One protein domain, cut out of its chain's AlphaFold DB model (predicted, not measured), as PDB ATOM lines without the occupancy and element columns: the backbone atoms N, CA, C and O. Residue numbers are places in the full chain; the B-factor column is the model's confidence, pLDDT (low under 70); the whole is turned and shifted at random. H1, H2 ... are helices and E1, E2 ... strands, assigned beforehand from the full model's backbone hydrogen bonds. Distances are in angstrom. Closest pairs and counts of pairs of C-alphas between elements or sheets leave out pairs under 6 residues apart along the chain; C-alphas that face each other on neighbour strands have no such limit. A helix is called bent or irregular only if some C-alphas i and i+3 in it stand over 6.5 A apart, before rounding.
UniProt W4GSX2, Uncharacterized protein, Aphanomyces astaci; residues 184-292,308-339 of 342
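AT A GLANCE: This is residues 184 to 292 and 308 to 339 of the 342 residues of an uncharacterized protein of Aphanomyces astaci (UniProt W4GSX2). A two-stranded ribbon, E1 with E4, lies in the middle between two long helices, H1 on one side and H5 on the other. The strand path E3, E4, E5 runs on through this core, with the small hairpin E2 and E3 at one end and a longer hairpin, E5 and E6, reaching away at the other; short H3 packs on the beginning of H1, and residues 333 to 339, mostly H6, stick out. The 141 printed residues hold six named strands, E1 to E6, followed by six named helices, H1 to H6, with three antiparallel two-stranded sheets, E1 - E4, E2 - E3 and E5 - E6; the class is mixed, helices and strands. The whole is loose, with a radius of gyration of the C-alphas of 18.6 A, and elongated, spanning 57 by 33 by 25 A.

HOW THE PARTS SIT: E1, residues 184 to 187, and E4, residues 203 to 208, are antiparallel at 176 degrees, with N 184 and O 207 2.9 A apart, within hydrogen-bond range. H1, residues 236 to 254, comes closest to E4 at the C-alphas of Ile 204 and Asp 250, 6.5 A apart. H5, residues 309 to 323, comes closest to E4 at the C-alphas of Val 206 and Ile 317, 6.9 A apart; H1 and H5 are apart. E2, residues 191 to 193, and E3, residues 198 to 200, form a hairpin, with N 200 and O 191 at 2.8 A; E3 runs on into E4 at 42 degrees. E4 runs on into E5, residues 210 to 214, at 35 degrees, and E5 forms a hairpin with E6, residues 227 to 231, where N 228 and O 213 are 2.8 A apart. H1 touches H3, residues 272 to 276, with residues 236 to 240 alone; the closest C-alphas, of Gly 236 and Pro 273, are 3.8 A apart. H4, residues 279 to 284, is near H1. H2, residues 257 to 260, is close to H1 but not clearly touching, the closest C-alphas being those of Lys 252 and Gln 260, 7.8 A apart. H6, residues 329 to 337, touches no helix. Every O i to N i+4 pair is within hydrogen-bond range in H4 and H5, against 13 of 15 in H1, 3 of 5 in H6 and 0 of 1 in H3, where 2 of 2 O i to N i+3 pairs are; H2 is too short for an O i to N i+4 pair.

IN THESE COORDINATES: E1 begins at C-alpha 184, (-36.603, -5.737, -13.202). E4 is 15.8 A long, E5 13.0 A and E6 12.9 A. H1, 25.2 A, begins at C-alpha 236, (-36.803, -11.972, -2.064), has a kink of 28 degrees near residue 243, and is irregular, but only just: C-alphas 245 and 248 are 6.7 A apart. H5 is 21.1 A long, and H6, 13.7 A, ends at C-alpha 337, (-55.747, -5.455, -34.155).

THE WHOLE: The two C-alphas farthest apart, of Lys 220 and Ala 291, are 57.3 A apart. Residues 293 to 307 are not printed, and C-alphas 292 and 308 are 24.2 A apart across this cut. The links E5 to E6 and H2 to H3 are long. The mean pLDDT of the printed part is 73.4; residues 259 to 262, 285 to 292 and 308 to 339 are under 70.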
ATOM      1  N   LEU A 184     -37.471  -6.764 -13.775       85.00
ATOM      2  CA  LEU A 184     -36.603  -5.737 -13.202       85.00
ATOM      3  C   LEU A 184     -36.181  -4.797 -14.339       85.00
ATOM      4  O   LEU A 184     -35.824  -5.265 -15.419       85.00
ATOM      5  N   ALA A 185     -36.218  -3.482 -14.128       87.19
ATOM      6  CA  ALA A 185     -35.809  -2.497 -15.130       87.19
ATOM      7  C   ALA A 185     -35.007  -1.375 -14.465       87.19
ATOM      8  O   ALA A 185     -35.551  -0.615 -13.666       87.19
ATOM      9  N   ALA A 186     -33.722  -1.262 -14.803       86.00
ATOM     10  CA  ALA A 186     -32.811  -0.312 -14.172       86.00
ATOM     11  C   ALA A 186     -32.479   0.860 -15.101       86.00
ATOM     12  O   ALA A 186     -32.110   0.686 -16.267       86.00
ATOM     13  N   VAL A 187     -32.618   2.073 -14.559       85.50
ATOM     14  CA  VAL A 187     -32.445   3.335 -15.285       85.50
ATOM     15  C   VAL A 187     -31.758   4.356 -14.383       85.50
ATOM     16  O   VAL A 187     -32.243   4.661 -13.298       85.50
ATOM     17  N   ALA A 188     -30.658   4.922 -14.862       85.38
ATOM     18  CA  ALA A 188     -29.922   6.005 -14.229       85.38
ATOM     19  C   ALA A 188     -30.325   7.384 -14.788       85.38
ATOM     20  O   ALA A 188     -31.050   7.515 -15.779       85.38
ATOM     21  N   ARG A 189     -29.805   8.452 -14.173       81.88
ATOM     22  CA  ARG A 189     -29.798   9.788 -14.789       81.88
ATOM     23  C   ARG A 189     -28.817   9.778 -15.977       81.88
ATOM     24  O   ARG A 189     -27.687   9.339 -15.766       81.88
ATOM     25  N   PRO A 190     -29.186  10.292 -17.167       85.06
ATOM     26  CA  PRO A 190     -28.231  10.477 -18.256       85.06
ATOM     27  C   PRO A 190     -27.081  11.397 -17.831       85.06
ATOM     28  O   PRO A 190     -27.310  12.375 -17.112       85.06
ATOM     29  N   ARG A 191     -25.858  11.091 -18.268       83.06
ATOM     30  CA  ARG A 191     -24.630  11.849 -17.968       83.06
ATOM     31  C   ARG A 191     -23.692  11.798 -19.173       83.06
ATOM     32  O   ARG A 191     -23.786  10.884 -19.985       83.06
ATOM     33  N   TYR A 192     -22.770  12.747 -19.286       84.25
ATOM     34  CA  TYR A 192     -21.679  12.635 -20.256       84.25
ATOM     35  C   TYR A 192     -20.597  11.685 -19.717       84.25
ATOM     36  O   TYR A 192     -20.153  11.838 -18.578       84.25
ATOM     37  N   ASP A 193     -20.202  10.697 -20.516       84.12
ATOM     38  CA  ASP A 193     -19.091   9.784 -20.251       84.12
ATOM     39  C   ASP A 193     -17.847  10.336 -20.956       84.12
ATOM     40  O   ASP A 193     -17.687  10.194 -22.170       84.12
ATOM     41  N   SER A 194     -16.971  10.997 -20.195       81.06
ATOM     42  CA  SER A 194     -15.731  11.582 -20.716       81.06
ATOM     43  C   SER A 194     -14.740  10.531 -21.223       81.06
ATOM     44  O   SER A 194     -14.006  10.811 -22.168       81.06
ATOM     45  N   GLY A 195     -14.749   9.319 -20.654       79.69
ATOM     46  CA  GLY A 195     -13.879   8.220 -21.077       79.69
ATOM     47  C   GLY A 195     -14.297   7.623 -22.420       79.69
ATOM     48  O   GLY A 195     -13.445   7.259 -23.224       79.69
ATOM     49  N   ARG A 196     -15.607   7.574 -22.694       81.62
ATOM     50  CA  ARG A 196     -16.166   7.128 -23.985       81.62
ATOM     51  C   ARG A 196     -16.504   8.270 -24.958       81.62
ATOM     52  O   ARG A 196     -16.999   7.999 -26.046       81.62
ATOM     53  N   LYS A 197     -16.271   9.532 -24.573       85.31
ATOM     54  CA  LYS A 197     -16.619  10.765 -25.317       85.31
ATOM     55  C   LYS A 197     -18.072  10.804 -25.836       85.31
ATOM     56  O   LYS A 197     -18.343  11.334 -26.910       85.31
ATOM     57  N   GLN A 198     -19.018  10.247 -25.076       87.31
ATOM     58  CA  GLN A 198     -20.421  10.099 -25.494       87.31
ATOM     59  C   GLN A 198     -21.401  10.372 -24.349       87.31
ATOM     60  O   GLN A 198     -21.048  10.299 -23.173       87.31
ATOM     61  N   VAL A 199     -22.667  10.645 -24.668       86.38
ATOM     62  CA  VAL A 199     -23.724  10.748 -23.649       86.38
ATOM     63  C   VAL A 199     -24.203   9.346 -23.269       86.38
ATOM     64  O   VAL A 199     -24.809   8.651 -24.080       86.38
ATOM     65  N   PHE A 200     -23.985   8.949 -22.016       85.12
ATOM     66  CA  PHE A 200     -24.686   7.820 -21.413       85.12
ATOM     67  C   PHE A 200     -26.155   8.212 -21.224       85.12
ATOM     68  O   PHE A 200     -26.473   9.137 -20.473       85.12
ATOM     69  N   ASP A 201     -27.060   7.515 -21.909       83.19
ATOM     70  CA  ASP A 201     -28.498   7.818 -21.952       83.19
ATOM     71  C   ASP A 201     -29.267   7.407 -20.679       83.19
ATOM     72  O   ASP A 201     -30.469   7.662 -20.550       83.19
ATOM     73  N   GLY A 202     -28.564   6.796 -19.721       84.38
ATOM     74  CA  GLY A 202     -29.105   6.293 -18.467       84.38
ATOM     75  C   GLY A 202     -29.741   4.904 -18.565       84.38
ATOM     76  O   GLY A 202     -30.252   4.424 -17.557       84.38
ATOM     77  N   LYS A 203     -29.742   4.233 -19.723       86.62
ATOM     78  CA  LYS A 203     -30.296   2.880 -19.850       86.62
ATOM     79  C   LYS A 203     -29.285   1.840 -19.369       86.62
ATOM     80  O   LYS A 203     -28.178   1.760 -19.891       86.62
ATOM     81  N   ILE A 204     -29.673   1.026 -18.385       85.00
ATOM     82  CA  ILE A 204     -28.828  -0.065 -17.873       85.00
ATOM     83  C   ILE A 204     -29.316  -1.393 -18.457       85.00
ATOM     84  O   ILE A 204     -28.624  -1.998 -19.276       85.00
ATOM     85  N   GLY A 205     -30.535  -1.816 -18.113       85.12
ATOM     86  CA  GLY A 205     -31.079  -3.091 -18.577       85.12
ATOM     87  C   GLY A 205     -32.523  -3.351 -18.153       85.12
ATOM     88  O   GLY A 205     -33.121  -2.585 -17.391       85.12
ATOM     89  N   VAL A 206     -33.082  -4.433 -18.697       85.25
ATOM     90  CA  VAL A 206     -34.417  -4.962 -18.393       85.25
ATOM     91  C   VAL A 206     -34.317  -6.488 -18.358       85.25
ATOM     92  O   VAL A 206     -33.975  -7.095 -19.370       85.25
ATOM     93  N   TRP A 207     -34.635  -7.107 -17.220       86.25
ATOM     94  CA  TRP A 207     -34.491  -8.547 -16.992       86.25
ATOM     95  C   TRP A 207     -35.849  -9.167 -16.635       86.25
ATOM     96  O   TRP A 207     -36.456  -8.755 -15.643       86.25
ATOM     97  N   PRO A 208     -36.370 -10.124 -17.427       85.75
ATOM     98  CA  PRO A 208     -37.623 -10.807 -17.121       85.75
ATOM     99  C   PRO A 208     -37.458 -11.814 -15.975       85.75
ATOM    100  O   PRO A 208     -36.544 -12.635 -15.989       85.75
ATOM    101  N   PHE A 209     -38.406 -11.824 -15.037       83.69
ATOM    102  CA  PHE A 209     -38.552 -12.889 -14.044       83.69
ATOM    103  C   PHE A 209     -39.274 -14.081 -14.688       83.69
ATOM    104  O   PHE A 209     -40.500 -14.206 -14.626       83.69
ATOM    105  N   VAL A 210     -38.507 -14.923 -15.382       87.25
ATOM    106  CA  VAL A 210     -38.995 -16.095 -16.122       87.25
ATOM    107  C   VAL A 210     -38.036 -17.273 -16.002       87.25
ATOM    108  O   VAL A 210     -36.825 -17.086 -15.917       87.25
ATOM    109  N   MET A 211     -38.575 -18.487 -16.093       87.06
ATOM    110  CA  MET A 211     -37.804 -19.711 -16.320       87.06
ATOM    111  C   MET A 211     -38.154 -20.326 -17.679       87.06
ATOM    112  O   MET A 211     -39.238 -20.093 -18.218       87.06
ATOM    113  N   LYS A 212     -37.254 -21.155 -18.216       86.06
ATOM    114  CA  LYS A 212     -37.560 -22.064 -19.327       86.06
ATOM    115  C   LYS A 212     -37.976 -23.418 -18.751       86.06
ATOM    116  O   LYS A 212     -37.194 -24.029 -18.035       86.06
ATOM    117  N   ALA A 213     -39.187 -23.877 -19.059       85.75
ATOM    118  CA  ALA A 213     -39.721 -25.155 -18.586       85.75
ATOM    119  C   ALA A 213     -40.443 -25.909 -19.721       85.75
ATOM    120  O   ALA A 213     -41.099 -25.267 -20.545       85.75
ATOM    121  N   PRO A 214     -40.356 -27.249 -19.796       90.12
ATOM    122  CA  PRO A 214     -41.068 -28.029 -20.804       90.12
ATOM    123  C   PRO A 214     -42.591 -27.958 -20.610       90.12
ATOM    124  O   PRO A 214     -43.110 -27.944 -19.494       90.12
ATOM    125  N   ALA A 215     -43.335 -27.947 -21.716       84.94
ATOM    126  CA  ALA A 215     -44.792 -27.947 -21.710       84.94
ATOM    127  C   ALA A 215     -45.345 -29.266 -21.141       84.94
ATOM    128  O   ALA A 215     -45.477 -30.245 -21.870       84.94
ATOM    129  N   ALA A 216     -45.738 -29.271 -19.863       84.44
ATOM    130  CA  ALA A 216     -46.288 -30.443 -19.163       84.44
ATOM    131  C   ALA A 216     -47.625 -30.978 -19.726       84.44
ATOM    132  O   ALA A 216     -48.076 -32.052 -19.344       84.44
ATOM    133  N   ARG A 217     -48.289 -30.230 -20.619       83.69
ATOM    134  CA  ARG A 217     -49.481 -30.667 -21.361       83.69
ATOM    135  C   ARG A 217     -49.417 -30.153 -22.798       83.69
ATOM    136  O   ARG A 217     -49.184 -28.954 -23.013       83.69
ATOM    137  N   ALA A 218     -49.682 -31.048 -23.748       83.44
ATOM    138  CA  ALA A 218     -49.938 -30.692 -25.138       83.44
ATOM    139  C   ALA A 218     -51.190 -29.802 -25.263       83.44
ATOM    140  O   ALA A 218     -52.077 -29.808 -24.406       83.44
ATOM    141  N   SER A 219     -51.274 -29.032 -26.342       82.56
ATOM    142  CA  SER A 219     -52.489 -28.334 -26.764       82.56
ATOM    143  C   SER A 219     -52.520 -28.221 -28.288       82.56
ATOM    144  O   SER A 219     -51.516 -28.469 -28.952       82.56
ATOM    145  N   LYS A 220     -53.645 -27.772 -28.860       81.50
ATOM    146  CA  LYS A 220     -53.804 -27.592 -30.316       81.50
ATOM    147  C   LYS A 220     -52.686 -26.765 -30.985       81.50
ATOM    148  O   LYS A 220     -52.472 -26.907 -32.182       81.50
ATOM    149  N   ASN A 221     -51.971 -25.933 -30.220       77.50
ATOM    150  CA  ASN A 221     -50.930 -25.037 -30.727       77.50
ATOM    151  C   ASN A 221     -49.510 -25.360 -30.204       77.50
ATOM    152  O   ASN A 221     -48.598 -24.580 -30.470       77.50
ATOM    153  N   ARG A 222     -49.305 -26.440 -29.427       78.19
ATOM    154  CA  ARG A 222     -47.970 -26.899 -28.982       78.19
ATOM    155  C   ARG A 222     -47.977 -28.390 -28.591       78.19
ATOM    156  O   ARG A 222     -48.874 -28.794 -27.846       78.19
ATOM    157  N   PRO A 223     -46.992 -29.204 -29.001       86.25
ATOM    158  CA  PRO A 223     -46.833 -30.546 -28.451       86.25
ATOM    159  C   PRO A 223     -46.412 -30.500 -26.970       86.25
ATOM    160  O   PRO A 223     -46.076 -29.447 -26.417       86.25
ATOM    161  N   ILE A 224     -46.447 -31.659 -26.309       86.50
ATOM    162  CA  ILE A 224     -45.847 -31.831 -24.981       86.50
ATOM    163  C   ILE A 224     -44.321 -31.626 -25.075       86.50
ATOM    164  O   ILE A 224     -43.733 -31.778 -26.144       86.50
ATOM    165  N   GLY A 225     -43.673 -31.216 -23.986       88.12
ATOM    166  CA  GLY A 225     -42.213 -31.056 -23.938       88.12
ATOM    167  C   GLY A 225     -41.645 -29.797 -24.612       88.12
ATOM    168  O   GLY A 225     -40.506 -29.443 -24.326       88.12
ATOM    169  N   THR A 226     -42.415 -29.057 -25.427       87.75
ATOM    170  CA  THR A 226     -41.973 -27.755 -25.979       87.75
ATOM    171  C   THR A 226     -41.492 -26.833 -24.861       87.75
ATOM    172  O   THR A 226     -42.234 -26.598 -23.910       87.75
ATOM    173  N   ILE A 227     -40.279 -26.289 -24.970       86.56
ATOM    174  CA  ILE A 227     -39.740 -25.360 -23.973       86.56
ATOM    175  C   ILE A 227     -40.533 -24.049 -24.005       86.56
ATOM    176  O   ILE A 227     -40.637 -23.393 -25.038       86.56
ATOM    177  N   LEU A 228     -41.092 -23.669 -22.858       82.69
ATOM    178  CA  LEU A 228     -41.895 -22.469 -22.665       82.69
ATOM    179  C   LEU A 228     -41.231 -21.521 -21.673       82.69
ATOM    180  O   LEU A 228     -40.711 -21.939 -20.639       82.69
ATOM    181  N   THR A 229     -41.349 -20.229 -21.956       83.12
ATOM    182  CA  THR A 229     -41.028 -19.153 -21.018       83.12
ATOM    183  C   THR A 229     -42.175 -19.006 -20.015       83.12
ATOM    184  O   THR A 229     -43.237 -18.476 -20.349       83.12
ATOM    185  N   VAL A 230     -41.979 -19.500 -18.792       83.31
ATOM    186  CA  VAL A 230     -42.959 -19.452 -17.696       83.31
ATOM    187  C   VAL A 230     -42.628 -18.270 -16.774       83.31
ATOM    188  O   VAL A 230     -41.471 -18.144 -16.373       83.31
ATOM    189  N   PRO A 231     -43.591 -17.387 -16.435       85.75
ATOM    190  CA  PRO A 231     -43.358 -16.296 -15.492       85.75
ATOM    191  C   PRO A 231     -43.144 -16.825 -14.072       85.75
ATOM    192  O   PRO A 231     -43.888 -17.688 -13.609       85.75
ATOM    193  N   LEU A 232     -42.151 -16.271 -13.381       86.31
ATOM    194  CA  LEU A 232     -41.863 -16.568 -11.980       86.31
ATOM    195  C   LEU A 232     -42.589 -15.589 -11.047       86.31
ATOM    196  O   LEU A 232     -42.850 -14.437 -11.404       86.31
ATOM    197  N   ILE A 233     -42.885 -16.051  -9.832       87.25
ATOM    198  CA  ILE A 233     -43.272 -15.183  -8.715       87.25
ATOM    199  C   ILE A 233     -41.989 -14.547  -8.166       87.25
ATOM    200  O   ILE A 233     -40.983 -15.233  -7.990       87.25
ATOM    201  N   VAL A 234     -42.003 -13.231  -7.939       85.75
ATOM    202  CA  VAL A 234     -40.819 -12.486  -7.487       85.75
ATOM    203  C   VAL A 234     -40.691 -12.603  -5.969       85.75
ATOM    204  O   VAL A 234     -41.286 -11.822  -5.229       85.75
ATOM    205  N   ASN A 235     -39.922 -13.594  -5.525       91.50
ATOM    206  CA  ASN A 235     -39.527 -13.775  -4.126       91.50
ATOM    207  C   ASN A 235     -38.277 -12.934  -3.800       91.50
ATOM    208  O   ASN A 235     -37.587 -12.479  -4.713       91.50
ATOM    209  N   GLY A 236     -37.968 -12.751  -2.512       90.31
ATOM    210  CA  GLY A 236     -36.803 -11.972  -2.064       90.31
ATOM    211  C   GLY A 236     -35.472 -12.505  -2.594       90.31
ATOM    212  O   GLY A 236     -34.666 -11.730  -3.095       90.31
ATOM    213  N   ASP A 237     -35.265 -13.820  -2.562       91.44
ATOM    214  CA  ASP A 237     -34.004 -14.438  -2.996       91.44
ATOM    215  C   ASP A 237     -33.850 -14.377  -4.525       91.44
ATOM    216  O   ASP A 237     -32.850 -13.879  -5.020       91.44
ATOM    217  N   LEU A 238     -34.906 -14.691  -5.291       91.12
ATOM    218  CA  LEU A 238     -34.916 -14.498  -6.752       91.12
ATOM    219  C   LEU A 238     -34.687 -13.025  -7.157       91.12
ATOM    220  O   LEU A 238     -34.162 -12.745  -8.238       91.12
ATOM    221  N   TYR A 239     -35.107 -12.074  -6.319       91.62
ATOM    222  CA  TYR A 239     -34.817 -10.657  -6.515       91.62
ATOM    223  C   TYR A 239     -33.343 -10.338  -6.223       91.62
ATOM    224  O   TYR A 239     -32.704  -9.666  -7.032       91.62
ATOM    225  N   GLU A 240     -32.790 -10.859  -5.123       91.19
ATOM    226  CA  GLU A 240     -31.364 -10.776  -4.789       91.19
ATOM    227  C   GLU A 240     -30.485 -11.338  -5.916       91.19
ATOM    228  O   GLU A 240     -29.617 -10.622  -6.415       91.19
ATOM    229  N   ASP A 241     -30.754 -12.560  -6.378       91.12
ATOM    230  CA  ASP A 241     -30.003 -13.232  -7.443       91.12
ATOM    231  C   ASP A 241     -29.990 -12.385  -8.723       91.12
ATOM    232  O   ASP A 241     -28.942 -12.099  -9.296       91.12
ATOM    233  N   VAL A 242     -31.155 -11.895  -9.163       89.62
ATOM    234  CA  VAL A 242     -31.252 -11.040 -10.359       89.62
ATOM    235  C   VAL A 242     -30.557  -9.683 -10.153       89.62
ATOM    236  O   VAL A 242     -30.031  -9.123 -11.122       89.62
ATOM    237  N   VAL A 243     -30.479  -9.163  -8.924       88.94
ATOM    238  CA  VAL A 243     -29.683  -7.964  -8.633       88.94
ATOM    239  C   VAL A 243     -28.178  -8.257  -8.716       88.94
ATOM    240  O   VAL A 243     -27.475  -7.559  -9.449       88.94
ATOM    241  N   PHE A 244     -27.672  -9.282  -8.028       88.50
ATOM    242  CA  PHE A 244     -26.229  -9.545  -7.946       88.50
ATOM    243  C   PHE A 244     -25.642 -10.208  -9.199       88.50
ATOM    244  O   PHE A 244     -24.570  -9.803  -9.640       88.50
ATOM    245  N   GLU A 245     -26.332 -11.168  -9.817       89.69
ATOM    246  CA  GLU A 245     -25.848 -11.853 -11.026       89.69
ATOM    247  C   GLU A 245     -25.981 -11.003 -12.297       89.69
ATOM    248  O   GLU A 245     -25.251 -11.221 -13.263       89.69
ATOM    249  N   LYS A 246     -26.972 -10.095 -12.355       88.50
ATOM    250  CA  LYS A 246     -27.416  -9.487 -13.627       88.50
ATOM    251  C   LYS A 246     -27.379  -7.966 -13.604       88.50
ATOM    252  O   LYS A 246     -26.766  -7.380 -14.490       88.50
ATOM    253  N   LEU A 247     -27.974  -7.314 -12.601       87.38
ATOM    254  CA  LEU A 247     -27.966  -5.848 -12.511       87.38
ATOM    255  C   LEU A 247     -26.580  -5.286 -12.157       87.38
ATOM    256  O   LEU A 247     -26.109  -4.372 -12.833       87.38
ATOM    257  N   VAL A 248     -25.923  -5.800 -11.115       86.94
ATOM    258  CA  VAL A 248     -24.641  -5.260 -10.627       86.94
ATOM    259  C   VAL A 248     -23.523  -5.355 -11.686       86.94
ATOM    260  O   VAL A 248     -22.865  -4.335 -11.912       86.94
ATOM    261  N   PRO A 249     -23.333  -6.474 -12.418       88.62
ATOM    262  CA  PRO A 249     -22.372  -6.536 -13.523       88.62
ATOM    263  C   PRO A 249     -22.696  -5.560 -14.662       88.62
ATOM    264  O   PRO A 249     -21.796  -4.889 -15.172       88.62
ATOM    265  N   ASP A 250     -23.974  -5.404 -15.023       87.75
ATOM    266  CA  ASP A 250     -24.393  -4.440 -16.048       87.75
ATOM    267  C   ASP A 250     -24.177  -2.983 -15.606       87.75
ATOM    268  O   ASP A 250     -23.826  -2.145 -16.436       87.75
ATOM    269  N   ILE A 251     -24.321  -2.666 -14.310       85.69
ATOM    270  CA  ILE A 251     -23.916  -1.368 -13.749       85.69
ATOM    271  C   ILE A 251     -22.404  -1.183 -13.923       85.69
ATOM    272  O   ILE A 251     -21.990  -0.212 -14.560       85.69
ATOM    273  N   LYS A 252     -21.577  -2.112 -13.417       83.75
ATOM    274  CA  LYS A 252     -20.104  -2.017 -13.479       83.75
ATOM    275  C   LYS A 252     -19.591  -1.892 -14.929       83.75
ATOM    276  O   LYS A 252     -18.646  -1.146 -15.185       83.75
ATOM    277  N   SER A 253     -20.261  -2.543 -15.884       86.56
ATOM    278  CA  SER A 253     -19.959  -2.484 -17.322       86.56
ATOM    279  C   SER A 253     -20.424  -1.186 -18.009       86.56
ATOM    280  O   SER A 253     -19.650  -0.525 -18.712       86.56
ATOM    281  N   LYS A 254     -21.692  -0.789 -17.836       85.62
ATOM    282  CA  LYS A 254     -22.315   0.279 -18.642       85.62
ATOM    283  C   LYS A 254     -22.108   1.674 -18.055       85.62
ATOM    284  O   LYS A 254     -21.906   2.623 -18.814       85.62
ATOM    285  N   PHE A 255     -22.135   1.810 -16.730       84.38
ATOM    286  CA  PHE A 255     -22.119   3.104 -16.039       84.38
ATOM    287  C   PHE A 255     -20.774   3.842 -16.244       84.38
ATOM    288  O   PHE A 255     -19.731   3.186 -16.217       84.38
ATOM    289  N   PRO A 256     -20.742   5.178 -16.439       83.56
ATOM    290  CA  PRO A 256     -19.502   5.897 -16.755       83.56
ATOM    291  C   PRO A 256     -18.442   5.790 -15.650       83.56
ATOM    292  O   PRO A 256     -18.722   6.097 -14.490       83.56
ATOM    293  N   ARG A 257     -17.204   5.419 -16.012       79.31
ATOM    294  CA  ARG A 257     -16.094   5.204 -15.054       79.31
ATOM    295  C   ARG A 257     -15.821   6.416 -14.156       79.31
ATOM    296  O   ARG A 257     -15.552   6.242 -12.973       79.31
ATOM    297  N   SER A 258     -15.970   7.630 -14.689       72.00
ATOM    298  CA  SER A 258     -15.742   8.902 -13.981       72.00
ATOM    299  C   SER A 258     -16.625   9.135 -12.747       72.00
ATOM    300  O   SER A 258     -16.331  10.028 -11.960       72.00
ATOM    301  N   VAL A 259     -17.693   8.351 -12.565       69.94
ATOM    302  CA  VAL A 259     -18.583   8.418 -11.392       69.94
ATOM    303  C   VAL A 259     -18.670   7.098 -10.618       69.94
ATOM    304  O   VAL A 259     -19.358   7.050  -9.606       69.94
ATOM    305  N   GLN A 260     -17.969   6.036 -11.037       67.88
ATOM    306  CA  GLN A 260     -17.949   4.766 -10.293       67.88
ATOM    307  C   GLN A 260     -17.253   4.933  -8.929       67.88
ATOM    308  O   GLN A 260     -17.782   4.490  -7.914       67.88
ATOM    309  N   GLY A 261     -16.142   5.680  -8.880       66.44
ATOM    310  CA  GLY A 261     -15.417   6.002  -7.639       66.44
ATOM    311  C   GLY A 261     -16.134   6.959  -6.672       66.44
ATOM    312  O   GLY A 261     -15.579   7.279  -5.631       66.44
ATOM    313  N   GLN A 262     -17.347   7.427  -6.996       69.06
ATOM    314  CA  GLN A 262     -18.195   8.226  -6.093       69.06
ATOM    315  C   GLN A 262     -19.268   7.381  -5.380       69.06
ATOM    316  O   GLN A 262     -20.077   7.926  -4.632       69.06
ATOM    317  N   GLY A 263     -19.312   6.067  -5.642       70.00
ATOM    318  CA  GLY A 263     -20.427   5.200  -5.266       70.00
ATOM    319  C   GLY A 263     -21.647   5.376  -6.183       70.00
ATOM    320  O   GLY A 263     -21.883   6.436  -6.768       70.00
ATOM    321  N   ILE A 264     -22.448   4.316  -6.331       77.50
ATOM    322  CA  ILE A 264     -23.684   4.337  -7.124       77.50
ATOM    323  C   ILE A 264     -24.842   3.902  -6.230       77.50
ATOM    324  O   ILE A 264     -24.998   2.732  -5.899       77.50
ATOM    325  N   PHE A 265     -25.685   4.862  -5.862       81.06
ATOM    326  CA  PHE A 265     -26.845   4.624  -5.009       81.06
ATOM    327  C   PHE A 265     -27.959   3.904  -5.782       81.06
ATOM    328  O   PHE A 265     -28.507   4.439  -6.752       81.06
ATOM    329  N   LEU A 266     -28.309   2.694  -5.341       82.44
ATOM    330  CA  LEU A 266     -29.385   1.889  -5.916       82.44
ATOM    331  C   LEU A 266     -30.725   2.241  -5.252       82.44
ATOM    332  O   LEU A 266     -30.998   1.835  -4.128       82.44
ATOM    333  N   GLN A 267     -31.574   2.998  -5.953       83.50
ATOM    334  CA  GLN A 267     -32.904   3.364  -5.456       83.50
ATOM    335  C   GLN A 267     -33.965   2.331  -5.865       83.50
ATOM    336  O   GLN A 267     -34.134   2.039  -7.050       83.50
ATOM    337  N   GLN A 268     -34.718   1.837  -4.881       83.44
ATOM    338  CA  GLN A 268     -35.832   0.894  -5.028       83.44
ATOM    339  C   GLN A 268     -37.075   1.431  -4.285       83.44
ATOM    340  O   GLN A 268     -37.001   2.469  -3.622       83.44
ATOM    341  N   ASP A 269     -38.224   0.759  -4.409       80.06
ATOM    342  CA  ASP A 269     -39.392   0.987  -3.539       80.06
ATOM    343  C   ASP A 269     -39.443  -0.038  -2.386       80.06
ATOM    344  O   ASP A 269     -38.651  -0.975  -2.354       80.06
ATOM    345  N   ASN A 270     -40.360   0.129  -1.427       79.81
ATOM    346  CA  ASN A 270     -40.472  -0.745  -0.248       79.81
ATOM    347  C   ASN A 270     -41.367  -1.987  -0.481       79.81
ATOM    348  O   ASN A 270     -42.152  -2.359   0.393       79.81
ATOM    349  N   ALA A 271     -41.318  -2.613  -1.660       80.19
ATOM    350  CA  ALA A 271     -41.919  -3.934  -1.847       80.19
ATOM    351  C   ALA A 271     -41.178  -4.999  -1.016       80.19
ATOM    352  O   ALA A 271     -39.956  -4.962  -0.891       80.19
ATOM    353  N   SER A 272     -41.903  -5.990  -0.487       86.06
ATOM    354  CA  SER A 272     -41.331  -7.036   0.380       86.06
ATOM    355  C   SER A 272     -40.077  -7.737  -0.191       86.06
ATOM    356  O   SER A 272     -39.109  -7.857   0.558       86.06
ATOM    357  N   PRO A 273     -39.991  -8.109  -1.490       87.38
ATOM    358  CA  PRO A 273     -38.771  -8.703  -2.050       87.38
ATOM    359  C   PRO A 273     -37.534  -7.794  -1.991       87.38
ATOM    360  O   PRO A 273     -36.416  -8.288  -1.882       87.38
ATOM    361  N   HIS A 274     -37.717  -6.470  -2.032       85.12
ATOM    362  CA  HIS A 274     -36.620  -5.498  -2.024       85.12
ATOM    363  C   HIS A 274     -35.932  -5.416  -0.654       85.12
ATOM    364  O   HIS A 274     -34.740  -5.136  -0.579       85.12
ATOM    365  N   GLN A 275     -36.646  -5.741   0.433       84.38
ATOM    366  CA  GLN A 275     -36.104  -5.745   1.800       84.38
ATOM    367  C   GLN A 275     -34.968  -6.763   1.995       84.38
ATOM    368  O   GLN A 275     -34.170  -6.622   2.919       84.38
ATOM    369  N   ARG A 276     -34.858  -7.759   1.103       86.06
ATOM    370  CA  ARG A 276     -33.749  -8.720   1.058       86.06
ATOM    371  C   ARG A 276     -32.423  -8.064   0.642       86.06
ATOM    372  O   ARG A 276     -31.369  -8.432   1.150       86.06
ATOM    373  N   VAL A 277     -32.471  -7.063  -0.243       83.94
ATOM    374  CA  VAL A 277     -31.291  -6.369  -0.787       83.94
ATOM    375  C   VAL A 277     -31.003  -5.113   0.039       83.94
ATOM    376  O   VAL A 277     -31.361  -3.993  -0.318       83.94
ATOM    377  N   THR A 278     -30.356  -5.317   1.187       83.06
ATOM    378  CA  THR A 278     -29.931  -4.231   2.088       83.06
ATOM    379  C   THR A 278     -28.589  -3.620   1.667       83.06
ATOM    380  O   THR A 278     -27.789  -4.276   0.999       83.06
ATOM    381  N   SER A 279     -28.298  -2.384   2.099       75.25
ATOM    382  CA  SER A 279     -26.998  -1.733   1.858       75.25
ATOM    383  C   SER A 279     -25.837  -2.606   2.344       75.25
ATOM    384  O   SER A 279     -24.948  -2.920   1.560       75.25
ATOM    385  N   LYS A 280     -25.945  -3.155   3.564       78.44
ATOM    386  CA  LYS A 280     -24.963  -4.079   4.158       78.44
ATOM    387  C   LYS A 280     -24.650  -5.296   3.285       78.44
ATOM    388  O   LYS A 280     -23.520  -5.767   3.294       78.44
ATOM    389  N   LEU A 281     -25.625  -5.790   2.519       79.50
ATOM    390  CA  LEU A 281     -25.442  -6.916   1.598       79.50
ATOM    391  C   LEU A 281     -24.794  -6.493   0.265       79.50
ATOM    392  O   LEU A 281     -24.035  -7.260  -0.323       79.50
ATOM    393  N   LEU A 282     -25.070  -5.273  -0.209       77.94
ATOM    394  CA  LEU A 282     -24.402  -4.663  -1.372       77.94
ATOM    395  C   LEU A 282     -22.946  -4.267  -1.055       77.94
ATOM    396  O   LEU A 282     -22.081  -4.330  -1.926       77.94
ATOM    397  N   GLU A 283     -22.685  -3.892   0.196       71.31
ATOM    398  CA  GLU A 283     -21.359  -3.638   0.760       71.31
ATOM    399  C   GLU A 283     -20.578  -4.956   0.914       71.31
ATOM    400  O   GLU A 283     -19.494  -5.090   0.351       71.31
ATOM    401  N   SER A 284     -21.147  -5.974   1.578       71.25
ATOM    402  CA  SER A 284     -20.452  -7.243   1.867       71.25
ATOM    403  C   SER A 284     -20.204  -8.146   0.650       71.25
ATOM    404  O   SER A 284     -19.388  -9.059   0.732       71.25
ATOM    405  N   ARG A 285     -20.905  -7.924  -0.472       66.00
ATOM    406  CA  ARG A 285     -20.632  -8.550  -1.786       66.00
ATOM    407  C   ARG A 285     -19.920  -7.609  -2.775       66.00
ATOM    408  O   ARG A 285     -19.869  -7.895  -3.968       66.00
ATOM    409  N   GLU A 286     -19.360  -6.513  -2.268       54.31
ATOM    410  CA  GLU A 286     -18.481  -5.567  -2.961       54.31
ATOM    411  C   GLU A 286     -19.084  -4.791  -4.165       54.31
ATOM    412  O   GLU A 286     -19.102  -5.249  -5.316       54.31
ATOM    413  N   GLN A 287     -19.466  -3.523  -3.932       49.19
ATOM    414  CA  GLN A 287     -18.685  -2.342  -4.402       49.19
ATOM    415  C   GLN A 287     -19.404  -0.978  -4.253       49.19
ATOM    416  O   GLN A 287     -19.262  -0.108  -5.114       49.19
ATOM    417  N   PHE A 288     -20.146  -0.729  -3.168       45.75
ATOM    418  CA  PHE A 288     -20.654   0.621  -2.864       45.75
ATOM    419  C   PHE A 288     -20.306   1.050  -1.436       45.75
ATOM    420  O   PHE A 288     -20.312   0.227  -0.527       45.75
ATOM    421  N   HIS A 289     -19.983   2.337  -1.262       35.88
ATOM    422  CA  HIS A 289     -19.648   2.946   0.028       35.88
ATOM    423  C   HIS A 289     -20.794   3.818   0.558       35.88
ATOM    424  O   HIS A 289     -21.622   4.328  -0.202       35.88
ATOM    425  N   GLU A 290     -20.824   3.966   1.879       35.69
ATOM    426  CA  GLU A 290     -21.930   4.537   2.642       35.69
ATOM    427  C   GLU A 290     -22.049   6.069   2.540       35.69
ATOM    428  O   GLU A 290     -21.064   6.806   2.561       35.69
ATOM    429  N   ALA A 291     -23.297   6.544   2.557       29.36
ATOM    430  CA  ALA A 291     -23.669   7.797   3.211       29.36
ATOM    431  C   ALA A 291     -25.103   7.658   3.758       29.36
ATOM    432  O   ALA A 291     -26.075   7.813   3.012       29.36
ATOM    433  N   ALA A 292     -25.259   7.315   5.042       30.17
ATOM    434  CA  ALA A 292     -26.570   7.086   5.646       30.17
ATOM    435  C   ALA A 292     -27.418   8.369   5.722       30.17
ATOM    436  O   ALA A 292     -27.185   9.259   6.540       30.17
ATOM    437  N   GLY A 308     -36.857  11.970 -14.186       37.19
ATOM    438  CA  GLY A 308     -37.547  11.696 -15.455       37.19
ATOM    439  C   GLY A 308     -37.559  10.196 -15.811       37.19
ATOM    440  O   GLY A 308     -37.170   9.826 -16.918       37.19
ATOM    441  N   SER A 309     -37.897   9.320 -14.860       50.84
ATOM    442  CA  SER A 309     -37.705   7.862 -14.937       50.84
ATOM    443  C   SER A 309     -38.779   7.167 -15.773       50.84
ATOM    444  O   SER A 309     -38.456   6.480 -16.742       50.84
ATOM    445  N   GLY A 310     -40.059   7.393 -15.463       47.09
ATOM    446  CA  GLY A 310     -41.179   6.625 -16.023       47.09
ATOM    447  C   GLY A 310     -41.291   6.645 -17.554       47.09
ATOM    448  O   GLY A 310     -41.720   5.655 -18.143       47.09
ATOM    449  N   ARG A 311     -40.863   7.725 -18.226       55.94
ATOM    450  CA  ARG A 311     -40.797   7.770 -19.703       55.94
ATOM    451  C   ARG A 311     -39.627   6.951 -20.269       55.94
ATOM    452  O   ARG A 311     -39.826   6.251 -21.257       55.94
ATOM    453  N   ARG A 312     -38.448   6.976 -19.633       62.28
ATOM    454  CA  ARG A 312     -37.267   6.199 -20.062       62.28
ATOM    455  C   ARG A 312     -37.423   4.703 -19.785       62.28
ATOM    456  O   ARG A 312     -37.184   3.910 -20.686       62.28
ATOM    457  N   ALA A 313     -37.939   4.322 -18.615       57.47
ATOM    458  CA  ALA A 313     -38.275   2.928 -18.310       57.47
ATOM    459  C   ALA A 313     -39.295   2.352 -19.313       57.47
ATOM    460  O   ALA A 313     -39.128   1.238 -19.802       57.47
ATOM    461  N   ARG A 314     -40.314   3.136 -19.705       60.81
ATOM    462  CA  ARG A 314     -41.258   2.735 -20.762       60.81
ATOM    463  C   ARG A 314     -40.602   2.608 -22.143       60.81
ATOM    464  O   ARG A 314     -40.971   1.684 -22.865       60.81
ATOM    465  N   SER A 315     -39.651   3.473 -22.515       68.00
ATOM    466  CA  SER A 315     -38.906   3.323 -23.782       68.00
ATOM    467  C   SER A 315     -38.077   2.037 -23.776       68.00
ATOM    468  O   SER A 315     -38.240   1.227 -24.683       68.00
ATOM    469  N   LEU A 316     -37.329   1.774 -22.700       63.34
ATOM    470  CA  LEU A 316     -36.567   0.537 -22.501       63.34
ATOM    471  C   LEU A 316     -37.428  -0.723 -22.628       63.34
ATOM    472  O   LEU A 316     -37.106  -1.623 -23.399       63.34
ATOM    473  N   ILE A 317     -38.559  -0.774 -21.920       62.72
ATOM    474  CA  ILE A 317     -39.489  -1.912 -21.983       62.72
ATOM    475  C   ILE A 317     -40.087  -2.052 -23.395       62.72
ATOM    476  O   ILE A 317     -40.273  -3.166 -23.880       62.72
ATOM    477  N   THR A 318     -40.336  -0.941 -24.099       67.88
ATOM    478  CA  THR A 318     -40.813  -0.958 -25.495       67.88
ATOM    479  C   THR A 318     -39.739  -1.461 -26.465       67.88
ATOM    480  O   THR A 318     -40.057  -2.161 -27.423       67.88
ATOM    481  N   GLU A 319     -38.472  -1.129 -26.231       67.19
ATOM    482  CA  GLU A 319     -37.324  -1.576 -27.027       67.19
ATOM    483  C   GLU A 319     -37.050  -3.071 -26.802       67.19
ATOM    484  O   GLU A 319     -36.994  -3.828 -27.770       67.19
ATOM    485  N   ALA A 320     -37.033  -3.534 -25.548       60.56
ATOM    486  CA  ALA A 320     -36.951  -4.956 -25.206       60.56
ATOM    487  C   ALA A 320     -38.123  -5.767 -25.801       60.56
ATOM    488  O   ALA A 320     -37.923  -6.841 -26.371       60.56
ATOM    489  N   HIS A 321     -39.350  -5.231 -25.754       59.81
ATOM    490  CA  HIS A 321     -40.521  -5.864 -26.370       59.81
ATOM    491  C   HIS A 321     -40.458  -5.893 -27.910       59.81
ATOM    492  O   HIS A 321     -40.992  -6.812 -28.530       59.81
ATOM    493  N   LYS A 322     -39.789  -4.921 -28.549       59.12
ATOM    494  CA  LYS A 322     -39.495  -4.961 -29.992       59.12
ATOM    495  C   LYS A 322     -38.431  -6.012 -30.328       59.12
ATOM    496  O   LYS A 322     -38.582  -6.676 -31.350       59.12
ATOM    497  N   ALA A 323     -37.407  -6.174 -29.486       50.91
ATOM    498  CA  ALA A 323     -36.319  -7.134 -29.686       50.91
ATOM    499  C   ALA A 323     -36.787  -8.595 -29.545       50.91
ATOM    500  O   ALA A 323     -36.578  -9.397 -30.451       50.91
ATOM    501  N   HIS A 324     -37.523  -8.939 -28.481       49.06
ATOM    502  CA  HIS A 324     -38.037 -10.302 -28.241       49.06
ATOM    503  C   HIS A 324     -39.239 -10.711 -29.130       49.06
ATOM    504  O   HIS A 324     -40.012 -11.611 -28.789       49.06
ATOM    505  N   LYS A 325     -39.418 -10.075 -30.297       43.34
ATOM    506  CA  LYS A 325     -40.499 -10.384 -31.253       43.34
ATOM    507  C   LYS A 325     -40.412 -11.780 -31.877       43.34
ATOM    508  O   LYS A 325     -41.426 -12.266 -32.376       43.34
ATOM    509  N   THR A 326     -39.236 -12.405 -31.872       40.91
ATOM    510  CA  THR A 326     -39.008 -13.755 -32.411       40.91
ATOM    511  C   THR A 326     -39.764 -14.829 -31.625       40.91
ATOM    512  O   THR A 326     -40.476 -15.615 -32.247       40.91
ATOM    513  N   ASP A 327     -39.698 -14.798 -30.288       43.34
ATOM    514  CA  ASP A 327     -40.352 -15.777 -29.395       43.34
ATOM    515  C   ASP A 327     -41.804 -15.415 -29.022       43.34
ATOM    516  O   ASP A 327     -42.603 -16.285 -28.683       43.34
ATOM    517  N   MET A 328     -42.206 -14.140 -29.113       43.88
ATOM    518  CA  MET A 328     -43.561 -13.687 -28.741       43.88
ATOM    519  C   MET A 328     -44.466 -13.371 -29.946       43.88
ATOM    520  O   MET A 328     -45.200 -12.377 -29.954       43.88
ATOM    521  N   ARG A 329     -44.477 -14.248 -30.963       34.72
ATOM    522  CA  ARG A 329     -45.285 -14.081 -32.196       34.72
ATOM    523  C   ARG A 329     -46.780 -13.801 -31.941       34.72
ATOM    524  O   ARG A 329     -47.393 -13.049 -32.698       34.72
ATOM    525  N   ALA A 330     -47.354 -14.312 -30.847       38.19
ATOM    526  CA  ALA A 330     -48.747 -14.062 -30.460       38.19
ATOM    527  C   ALA A 330     -49.063 -12.582 -30.133       38.19
ATOM    528  O   ALA A 330     -50.172 -12.115 -30.405       38.19
ATOM    529  N   ALA A 331     -48.106 -11.818 -29.592       38.06
ATOM    530  CA  ALA A 331     -48.340 -10.435 -29.161       38.06
ATOM    531  C   ALA A 331     -48.590  -9.480 -30.343       38.06
ATOM    532  O   ALA A 331     -49.423  -8.574 -30.255       38.06
ATOM    533  N   THR A 332     -47.919  -9.711 -31.477       38.97
ATOM    534  CA  THR A 332     -47.998  -8.829 -32.656       38.97
ATOM    535  C   THR A 332     -49.398  -8.826 -33.282       38.97
ATOM    536  O   THR A 332     -49.874  -7.771 -33.699       38.97
ATOM    537  N   ILE A 333     -50.096  -9.970 -33.295       38.94
ATOM    538  CA  ILE A 333     -51.462 -10.073 -33.839       38.94
ATOM    539  C   ILE A 333     -52.446  -9.247 -32.997       38.94
ATOM    540  O   ILE A 333     -53.288  -8.546 -33.555       38.94
ATOM    541  N   VAL A 334     -52.312  -9.268 -31.666       37.47
ATOM    542  CA  VAL A 334     -53.164  -8.477 -30.761       37.47
ATOM    543  C   VAL A 334     -52.846  -6.983 -30.872       37.47
ATOM    544  O   VAL A 334     -53.762  -6.180 -31.035       37.47
ATOM    545  N   ALA A 335     -51.564  -6.600 -30.861       35.12
ATOM    546  CA  ALA A 335     -51.148  -5.199 -30.958       35.12
ATOM    547  C   ALA A 335     -51.628  -4.525 -32.258       35.12
ATOM    548  O   ALA A 335     -52.118  -3.395 -32.218       35.12
ATOM    549  N   ARG A 336     -51.555  -5.237 -33.396       32.66
ATOM    550  CA  ARG A 336     -51.976  -4.721 -34.711       32.66
ATOM    551  C   ARG A 336     -53.501  -4.647 -34.867       32.66
ATOM    552  O   ARG A 336     -53.986  -3.750 -35.545       32.66
ATOM    553  N   ARG A 337     -54.267  -5.528 -34.205       33.03
ATOM    554  CA  ARG A 337     -55.747  -5.455 -34.155       33.03
ATOM    555  C   ARG A 337     -56.283  -4.420 -33.158       33.03
ATOM    556  O   ARG A 337     -57.439  -4.031 -33.277       33.03
ATOM    557  N   ALA A 338     -55.470  -3.992 -32.191       34.91
ATOM    558  CA  ALA A 338     -55.854  -3.046 -31.140       34.91
ATOM    559  C   ALA A 338     -55.352  -1.601 -31.361       34.91
ATOM    560  O   ALA A 338     -55.605  -0.742 -30.523       34.91
ATOM    561  N   GLY A 339     -54.649  -1.318 -32.466       28.80
ATOM    562  CA  GLY A 339     -54.266   0.049 -32.857       28.80
ATOM    563  C   GLY A 339     -53.195   0.719 -31.983       28.80
ATOM    564  O   GLY A 339     -53.061   1.937 -32.018       28.80
TER     565      GLY A 339